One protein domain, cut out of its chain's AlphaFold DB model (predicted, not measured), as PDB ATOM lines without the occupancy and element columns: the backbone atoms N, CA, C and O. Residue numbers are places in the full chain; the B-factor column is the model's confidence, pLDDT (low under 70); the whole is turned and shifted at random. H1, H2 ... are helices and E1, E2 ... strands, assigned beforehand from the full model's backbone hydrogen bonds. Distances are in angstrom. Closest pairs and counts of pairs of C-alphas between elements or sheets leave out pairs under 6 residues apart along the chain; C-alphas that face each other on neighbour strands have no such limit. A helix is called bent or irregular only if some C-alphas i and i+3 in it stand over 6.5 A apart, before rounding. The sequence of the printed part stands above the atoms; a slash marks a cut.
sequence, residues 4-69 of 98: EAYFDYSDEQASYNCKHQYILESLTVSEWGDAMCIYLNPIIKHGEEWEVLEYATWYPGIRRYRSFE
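Overview. This is residues 4 to 69 of the 98 residues of an uncharacterized protein of Sphingobacteriales bacterium (UniProt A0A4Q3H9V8). A strongly twisted sheet of three strands, E1, E2 and E3, has the short helix H1 over a small part of one face, and its first strand, E1, is sharply bent. The long stretch of residues 4 to 19, with no named element, runs past the E3 edge of the sheet before H1. The printed part has 66 residues, with one named helix and then three named strands in the order H1, E1, E2, E3; the sheet's order is E1, E2, E3, antiparallel. The class is mostly strand, with under half of the residues in named elements. The whole is compact, with a radius of gyration of the C-alphas of 11.1 A, and rounded, spanning 31 by 23 by 23 A.

Arrangement. H1, residues 20 to 24, is on the sheet of E1, residues 36 to 46, E2, residues 49 to 56, and E3, residues 62 to 65. Its height over the sheet is 8.1 A, and it is only just over E2, on which 3 of its 5 C-alphas fall. The closest C-alphas of H1 and E1 are those of Tyr 22 and Asn 41, 6.2 A apart. In H1 every O i to N i+4 pair is within hydrogen-bond range. Residues 27 to 28 pair antiparallel with residues 39 to 40 of E1, which bends by 88 degrees at residue 43. The strands form a meander, each the antiparallel neighbour of the one before. In the hairpin of E1 and E2, N 41 and O 51 are 2.8 A apart; in that of E2 and E3, N 54 and O 63 are 2.8 A apart, both within hydrogen-bond range.

Along the chain. H1 begins at C-alpha 20 (30.355, 101.031, 26.326) and is 6.5 A long from first to last C-alpha. On the same measure E1 is 23.5 A, E2 21.9 A and E3 10.0 A. E3 ends at C-alpha 65 (32.222, 89.253, 37.646).

Size, cuts and confidence. The C-alphas of Glu 4 and Gly 33, the two farthest apart, are 31.9 A apart. The printed part has no cut. The link from H1 to E1 is long, with 11 residues. Mean pLDDT of the printed part is 92.7; residue 32 is under 70.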
ATOM      1  N   GLU A   4      32.156 103.963  41.567       91.75
ATOM      2  CA  GLU A   4      31.598 103.145  42.651       91.75
ATOM      3  C   GLU A   4      30.382 102.342  42.182       91.75
ATOM      4  O   GLU A   4      30.239 101.171  42.517       91.75
ATOM      5  N   ALA A   5      29.526 102.959  41.363       92.31
ATOM      6  CA  ALA A   5      28.337 102.312  40.821       92.31
ATOM      7  C   ALA A   5      28.662 101.260  39.741       92.31
ATOM      8  O   ALA A   5      27.853 100.361  39.503       92.31
ATOM      9  N   TYR A   6      29.813 101.382  39.070       93.88
ATOM     10  CA  TYR A   6      30.301 100.400  38.099       93.88
ATOM     11  C   TYR A   6      30.954  99.200  38.794       93.88
ATOM     12  O   TYR A   6      30.670  98.054  38.450       93.88
ATOM     13  N   PHE A   7      31.801  99.464  39.794       95.06
ATOM     14  CA  PHE A   7      32.593  98.459  40.510       95.06
ATOM     15  C   PHE A   7      31.817  97.702  41.602       95.06
ATOM     16  O   PHE A   7      32.424  97.070  42.472       95.06
ATOM     17  N   ASP A   8      30.487  97.727  41.551       95.69
ATOM     18  CA  ASP A   8      29.636  96.826  42.319       95.69
ATOM     19  C   ASP A   8      29.546  95.458  41.619       95.69
ATOM     20  O   ASP A   8      29.026  95.345  40.506       95.69
ATOM     21  N   TYR A   9      30.065  94.431  42.298       95.88
ATOM     22  CA  TYR A   9      30.047  93.018  41.883       95.88
ATOM     23  C   TYR A   9      29.152  92.163  42.794       95.88
ATOM     24  O   TYR A   9      29.210  90.932  42.763       95.88
ATOM     25  N   SER A  10      28.351  92.799  43.652       95.44
ATOM     26  CA  SER A  10      27.349  92.094  44.443       95.44
ATOM     27  C   SER A  10      26.258  91.511  43.541       95.44
ATOM     28  O   SER A  10      26.171  91.799  42.341       95.44
ATOM     29  N   ASP A  11      25.401  90.673  44.118       92.38
ATOM     30  CA  ASP A  11      24.264  90.119  43.383       92.38
ATOM     31  C   ASP A  11      23.223  91.193  43.023       92.38
ATOM     32  O   ASP A  11      22.497  91.016  42.042       92.38
ATOM     33  N   GLU A  12      23.251  92.333  43.727       93.88
ATOM     34  CA  GLU A  12      22.363  93.490  43.548       93.88
ATOM     35  C   GLU A  12      22.901  94.545  42.577       93.88
ATOM     36  O   GLU A  12      22.317  95.623  42.427       93.88
ATOM     37  N   GLN A  13      24.006  94.240  41.894       94.31
ATOM     38  CA  GLN A  13      24.587  95.133  40.905       94.31
ATOM     39  C   GLN A  13      23.548  95.569  39.861       94.31
ATOM     40  O   GLN A  13      22.811  94.768  39.275       94.31
ATOM     41  N   ALA A  14      23.527  96.860  39.551       93.69
ATOM     42  CA  ALA A  14      22.701  97.370  38.469       93.69
ATOM     43  C   ALA A  14      23.311  96.969  37.116       93.69
ATOM     44  O   ALA A  14      24.368  97.467  36.724       93.69
ATOM     45  N   SER A  15      22.649  96.088  36.363       93.19
ATOM     46  CA  SER A  15      23.161  95.613  35.068       93.19
ATOM     47  C   SER A  15      23.256  96.722  34.011       93.19
ATOM     48  O   SER A  15      24.097  96.672  33.117       93.19
ATOM     49  N   TYR A  16      22.458  97.785  34.139       91.19
ATOM     50  CA  TYR A  16      22.511  98.941  33.241       91.19
ATOM     51  C   TYR A  16      23.732  99.847  33.484       91.19
ATOM     52  O   TYR A  16      24.030 100.705  32.651       91.19
ATOM     53  N   ASN A  17      24.464  99.650  34.588       91.56
ATOM     54  CA  ASN A  17      25.698 100.372  34.889       91.56
ATOM     55  C   ASN A  17      26.879  99.812  34.081       91.56
ATOM     56  O   ASN A  17      27.801  99.213  34.625       91.56
ATOM     57  N   CYS A  18      26.863 100.008  32.763       87.12
ATOM     58  CA  CYS A  18      27.921  99.554  31.863       87.12
ATOM     59  C   CYS A  18      28.660 100.729  31.206       87.12
ATOM     60  O   CYS A  18      28.093 101.796  30.958       87.12
ATOM     61  N   LYS A  19      29.953 100.539  30.919       91.38
ATOM     62  CA  LYS A  19      30.748 101.470  30.111       91.38
ATOM     63  C   LYS A  19      30.903 100.869  28.720       91.38
ATOM     64  O   LYS A  19      31.538  99.834  28.568       91.38
ATOM     65  N   HIS A  20      30.346 101.530  27.707       89.38
ATOM     66  CA  HIS A  20      30.355 101.031  26.326       89.38
ATOM     67  C   HIS A  20      31.763 100.674  25.823       89.38
ATOM     68  O   HIS A  20      31.953  99.657  25.166       89.38
ATOM     69  N   GLN A  21      32.764 101.479  26.190       92.31
ATOM     70  CA  GLN A  21      34.161 101.239  25.828       92.31
ATOM     71  C   GLN A  21      34.681  99.878  26.318       92.31
ATOM     72  O   GLN A  21      35.412  99.213  25.597       92.31
ATOM     73  N   TYR A  22      34.261  99.427  27.502       94.50
ATOM     74  CA  TYR A  22      34.738  98.164  28.070       94.50
ATOM     75  C   TYR A  22      34.185  96.949  27.324       94.50
ATOM     76  O   TYR A  22      34.822  95.906  27.305       94.50
ATOM     77  N   ILE A  23      33.028  97.090  26.672       91.69
ATOM     78  CA  ILE A  23      32.470  96.057  25.793       91.69
ATOM     79  C   ILE A  23      33.246  96.034  24.474       91.69
ATOM     80  O   ILE A  23      33.648  94.972  24.015       91.69
ATOM     81  N   LEU A  24      33.495  97.201  23.870       93.50
ATOM     82  CA  LEU A  24      34.192  97.289  22.583       93.50
ATOM     83  C   LEU A  24      35.627  96.746  22.624       93.50
ATOM     84  O   LEU A  24      36.111  96.233  21.621       93.50
ATOM     85  N   GLU A  25      36.304  96.882  23.762       95.81
ATOM     86  CA  GLU A  25      37.682  96.418  23.958       95.81
ATOM     87  C   GLU A  25      37.762  94.992  24.535       95.81
ATOM     88  O   GLU A  25      38.854  94.478  24.776       95.81
ATOM     89  N   SER A  26      36.616  94.346  24.768       96.38
ATOM     90  CA  SER A  26      36.557  93.005  25.349       96.38
ATOM     91  C   SER A  26      36.707  91.892  24.310       96.38
ATOM     92  O   SER A  26      36.348  92.034  23.141       96.38
ATOM     93  N   LEU A  27      37.224  90.747  24.756       96.56
ATOM     94  CA  LEU A  27      37.298  89.524  23.966       96.56
ATOM     95  C   LEU A  27      36.023  88.701  24.162       96.56
ATOM     96  O   LEU A  27      35.740  88.263  25.274       96.56
ATOM     97  N   THR A  28      35.286  88.426  23.090       95.56
ATOM     98  CA  THR A  28      34.150  87.495  23.132       95.56
ATOM     99  C   THR A  28      34.643  86.054  23.248       95.56
ATOM    100  O   THR A  28      35.468  85.612  22.450       95.56
ATOM    101  N   VAL A  29      34.134  85.313  24.236       94.12
ATOM    102  CA  VAL A  29      34.552  83.925  24.531       94.12
ATOM    103  C   VAL A  29      33.403  82.925  24.517       94.12
ATOM    104  O   VAL A  29      33.594  81.748  24.821       94.12
ATOM    105  N   SER A  30      32.199  83.368  24.167       89.44
ATOM    106  CA  SER A  30      31.062  82.479  23.986       89.44
ATOM    107  C   SER A  30      30.200  82.901  22.805       89.44
ATOM    108  O   SER A  30      30.184  84.061  22.403       89.44
ATOM    109  N   GLU A  31      29.457  81.931  22.287       76.06
ATOM    110  CA  GLU A  31      28.423  82.133  21.282       76.06
ATOM    111  C   GLU A  31      27.197  81.329  21.733       76.06
ATOM    112  O   GLU A  31      27.039  80.157  21.401       76.06
ATOM    113  N   TRP A  32      26.360  81.925  22.590       67.00
ATOM    114  CA  TRP A  32      25.109  81.308  23.067       67.00
ATOM    115  C   TRP A  32      23.919  81.737  22.194       67.00
ATOM    116  O   TRP A  32      22.814  81.990  22.682       67.00
ATOM    117  N   GLY A  33      24.157  81.822  20.880       70.50
ATOM    118  CA  GLY A  33      23.202  82.348  19.908       70.50
ATOM    119  C   GLY A  33      22.752  83.774  20.242       70.50
ATOM    120  O   GLY A  33      23.478  84.547  20.860       70.50
ATOM    121  N   ASP A  34      21.519  84.111  19.869       70.12
ATOM    122  CA  ASP A  34      21.008  85.490  19.906       70.12
ATOM    123  C   ASP A  34      20.658  86.009  21.314       70.12
ATOM    124  O   ASP A  34      20.215  87.147  21.471       70.12
ATOM    125  N   ALA A  35      20.784  85.174  22.349       84.62
ATOM    126  CA  ALA A  35      20.215  85.478  23.657       84.62
ATOM    127  C   ALA A  35      21.247  85.904  24.707       84.62
ATOM    128  O   ALA A  35      20.869  86.583  25.664       84.62
ATOM    129  N   MET A  36      22.519  85.520  24.547       89.94
ATOM    130  CA  MET A  36      23.561  85.756  25.547       89.94
ATOM    131  C   MET A  36      24.969  85.706  24.946       89.94
ATOM    132  O   MET A  36      25.268  84.853  24.115       89.94
ATOM    133  N   CYS A  37      25.854  86.575  25.433       92.50
ATOM    134  CA  CYS A  37      27.277  86.576  25.098       92.50
ATOM    135  C   CYS A  37      28.122  86.821  26.349       92.50
ATOM    136  O   CYS A  37      27.771  87.644  27.197       92.50
ATOM    137  N   ILE A  38      29.260  86.137  26.432       95.62
ATOM    138  CA  ILE A  38      30.269  86.330  27.471       95.62
ATOM    139  C   ILE A  38      31.478  87.021  26.865       95.62
ATOM    140  O   ILE A  38      32.019  86.574  25.847       95.62
ATOM    141  N   TYR A  39      31.927  88.074  27.537       96.56
ATOM    142  CA  TYR A  39      33.123  88.807  27.167       96.56
ATOM    143  C   TYR A  39      34.121  88.857  28.321       96.56
ATOM    144  O   TYR A  39      33.732  88.920  29.486       96.56
ATOM    145  N   LEU A  40      35.409  88.876  27.990       98.00
ATOM    146  CA  LEU A  40      36.500  89.128  28.925       98.00
ATOM    147  C   LEU A  40      37.033  90.541  28.695       98.00
ATOM    148  O   LEU A  40      37.513  90.852  27.606       98.00
ATOM    149  N   ASN A  41      36.941  91.393  29.710       97.69
ATOM    150  CA  ASN A  41      37.357  92.788  29.663       97.69
ATOM    151  C   ASN A  41      38.817  92.936  30.139       97.69
ATOM    152  O   ASN A  41      39.064  92.888  31.344       97.69
ATOM    153  N   PRO A  42      39.796  93.169  29.242       97.06
ATOM    154  CA  PRO A  42      41.205  93.269  29.624       97.06
ATOM    155  C   PRO A  42      41.566  94.587  30.331       97.06
ATOM    156  O   PRO A  42      42.649  94.679  30.914       97.06
ATOM    157  N   ILE A  43      40.695  95.606  30.275       97.00
ATOM    158  CA  ILE A  43      40.922  96.921  30.898       97.00
ATOM    159  C   ILE A  43      40.852  96.811  32.422       97.00
ATOM    160  O   ILE A  43      41.613  97.468  33.133       97.00
ATOM    161  N   ILE A  44      39.928  95.991  32.928       97.12
ATOM    162  CA  ILE A  44      39.697  95.809  34.360       97.12
ATOM    163  C   ILE A  44      40.233  94.444  34.774       97.12
ATOM    164  O   ILE A  44      39.752  93.408  34.317       97.12
ATOM    165  N   LYS A  45      41.217  94.455  35.676       96.75
ATOM    166  CA  LYS A  45      41.825  93.245  36.231       96.75
ATOM    167  C   LYS A  45      41.651  93.166  37.735       96.75
ATOM    168  O   LYS A  45      41.816  94.165  38.437       96.75
ATOM    169  N   HIS A  46      41.410  91.954  38.219       96.81
ATOM    170  CA  HIS A  46      41.398  91.615  39.639       96.81
ATOM    171  C   HIS A  46      42.508  90.588  39.885       96.81
ATOM    172  O   HIS A  46      42.311  89.385  39.731       96.81
ATOM    173  N   GLY A  47      43.710  91.071  40.210       95.50
ATOM    174  CA  GLY A  47      44.917  90.237  40.209       95.50
ATOM    175  C   GLY A  47      45.343  89.886  38.779       95.50
ATOM    176  O   GLY A  47      45.522  90.783  37.957       95.50
ATOM    177  N   GLU A  48      45.486  88.592  38.489       95.88
ATOM    178  CA  GLU A  48      45.851  88.084  37.154       95.88
ATOM    179  C   GLU A  48      44.632  87.847  36.242       95.88
ATOM    180  O   GLU A  48      44.783  87.656  35.034       95.88
ATOM    181  N   GLU A  49      43.422  87.897  36.800       97.75
ATOM    182  CA  GLU A  49      42.175  87.603  36.097       97.75
ATOM    183  C   GLU A  49      41.552  88.861  35.480       97.75
ATOM    184  O   GLU A  49      41.656  89.969  36.021       97.75
ATOM    185  N   TRP A  50      40.891  88.690  34.334       98.38
ATOM    186  CA  TRP A  50      40.124  89.748  33.670       98.38
ATOM    187  C   TRP A  50      38.675  89.733  34.155       98.38
ATOM    188  O   TRP A  50      38.107  88.671  34.416       98.38
ATOM    189  N   GLU A  51      38.063  90.915  34.227       98.25
ATOM    190  CA  GLU A  51      36.630  91.037  34.483       98.25
ATOM    191  C   GLU A  51      35.821  90.312  33.397       98.25
ATOM    192  O   GLU A  51      36.136  90.380  32.207       98.25
ATOM    193  N   VAL A  52      34.739  89.653  33.806       97.94
ATOM    194  CA  VAL A  52      33.764  89.068  32.882       97.94
ATOM    195  C   VAL A  52      32.579  89.999  32.736       97.94
ATOM    196  O   VAL A  52      32.020  90.457  33.735       97.94
ATOM    197  N   LEU A  53      32.161  90.215  31.494       96.88
ATOM    198  CA  LEU A  53      30.922  90.886  31.137       96.88
ATOM    199  C   LEU A  53      29.951  89.842  30.578       96.88
ATOM    200  O   LEU A  53      30.160  89.293  29.496       96.88
ATOM    201  N   GLU A  54      28.894  89.561  31.327       95.19
ATOM    202  CA  GLU A  54      27.777  88.727  30.902       95.19
ATOM    203  C   GLU A  54      26.701  89.639  30.310       95.19
ATOM    204  O   GLU A  54      26.123  90.462  31.017       95.19
ATOM    205  N   TYR A  55      26.457  89.525  29.008       92.94
ATOM    206  CA  TYR A  55      25.330  90.176  28.350       92.94
ATOM    207  C   TYR A  55      24.242  89.144  28.098       92.94
ATOM    208  O   TYR A  55      24.525  88.098  27.513       92.94
ATOM    209  N   ALA A  56      23.001  89.466  28.450       90.50
ATOM    210  CA  ALA A  56      21.856  88.649  28.086       90.50
ATOM    211  C   ALA A  56      20.618  89.495  27.791       90.50
ATOM    212  O   ALA A  56      20.422  90.570  28.352       90.50
ATOM    213  N   THR A  57      19.741  88.982  26.932       89.38
ATOM    214  CA  THR A  57      18.525  89.693  26.499       89.38
ATOM    215  C   THR A  57      17.417  89.720  27.555       89.38
ATOM    216  O   THR A  57      16.475  90.504  27.440       89.38
ATOM    217  N   TRP A  58      17.514  88.895  28.603       88.12
ATOM    218  CA  TRP A  58      16.510  88.780  29.668       88.12
ATOM    219  C   TRP A  58      16.761  89.689  30.884       88.12
ATOM    220  O   TRP A  58      15.990  89.642  31.842       88.12
ATOM    221  N   TYR A  59      17.794  90.536  30.863       87.31
ATOM    222  CA  TYR A  59      17.968  91.631  31.823       87.31
ATOM    223  C   TYR A  59      18.543  92.882  31.132       87.31
ATOM    224  O   TYR A  59      19.204  92.777  30.100       87.31
ATOM    225  N   PRO A  60      18.301  94.097  31.659       84.75
ATOM    226  CA  PRO A  60      18.763  95.319  31.011       84.75
ATOM    227  C   PRO A  60      20.263  95.534  31.246       84.75
ATOM    228  O   PRO A  60      20.659  96.113  32.257       84.75
ATOM    229  N   GLY A  61      21.106  95.099  30.310       90.44
ATOM    230  CA  GLY A  61      22.528  95.450  30.274       90.44
ATOM    231  C   GLY A  61      23.460  94.271  30.530       90.44
ATOM    232  O   GLY A  61      23.331  93.236  29.887       90.44
ATOM    233  N   ILE A  62      24.443  94.468  31.408       94.38
ATOM    234  CA  ILE A  62      25.569  93.557  31.620       94.38
ATOM    235  C   ILE A  62      25.743  93.254  33.102       94.38
ATOM    236  O   ILE A  62      25.842  94.185  33.905       94.38
ATOM    237  N   ARG A  63      25.850  91.971  33.458       95.94
ATOM    238  CA  ARG A  63      26.355  91.558  34.774       95.94
ATOM    239  C   ARG A  63      27.869  91.393  34.723       95.94
ATOM    240  O   ARG A  63      28.429  90.961  33.720       95.94
ATOM    241  N   ARG A  64      28.528  91.778  35.806       97.00
ATOM    242  CA  ARG A  64      29.980  91.834  35.950       97.00
ATOM    243  C   ARG A  64      30.436  90.836  37.001       97.00
ATOM    244  O   ARG A  64      29.801  90.710  38.049       97.00
ATOM    245  N   TYR A  65      31.559  90.185  36.732       97.81
ATOM    246  CA  TYR A  65      32.222  89.253  37.646       97.81
ATOM    247  C   TYR A  65      33.715  89.563  37.664       97.81
ATOM    248  O   TYR A  65      34.269  90.009  36.659       97.81
ATOM    249  N   ARG A  66      34.382  89.343  38.797       98.12
ATOM    250  CA  ARG A  66      35.798  89.695  38.962       98.12
ATOM    251  C   ARG A  66      36.729  88.792  38.164       98.12
ATOM    252  O   ARG A  66      37.835  89.213  37.843       98.12
ATOM    253  N   SER A  67      36.288  87.575  37.864       98.19
ATOM    254  CA  SER A  67      37.047  86.583  37.111       98.19
ATOM    255  C   SER A  67      36.130  85.619  36.363       98.19
ATOM    256  O   SER A  67      34.932  85.506  36.655       98.19
ATOM    257  N   PHE A  68      36.709  84.878  35.416       97.12
ATOM    258  CA  PHE A  68      36.001  83.801  34.721       97.12
ATOM    259  C   PHE A  68      35.600  82.666  35.668       97.12
ATOM    260  O   PHE A  68      34.509  82.112  35.546       97.12
ATOM    261  N   GLU A  69      36.439  82.376  36.662       97.56
ATOM    262  CA  GLU A  69      36.126  81.422  37.726       97.56
ATOM    263  C   GLU A  69      34.879  81.835  38.523       97.56
ATOM    264  O   GLU A  69      33.979  81.014  38.708       97.56
TER     265      GLU A  69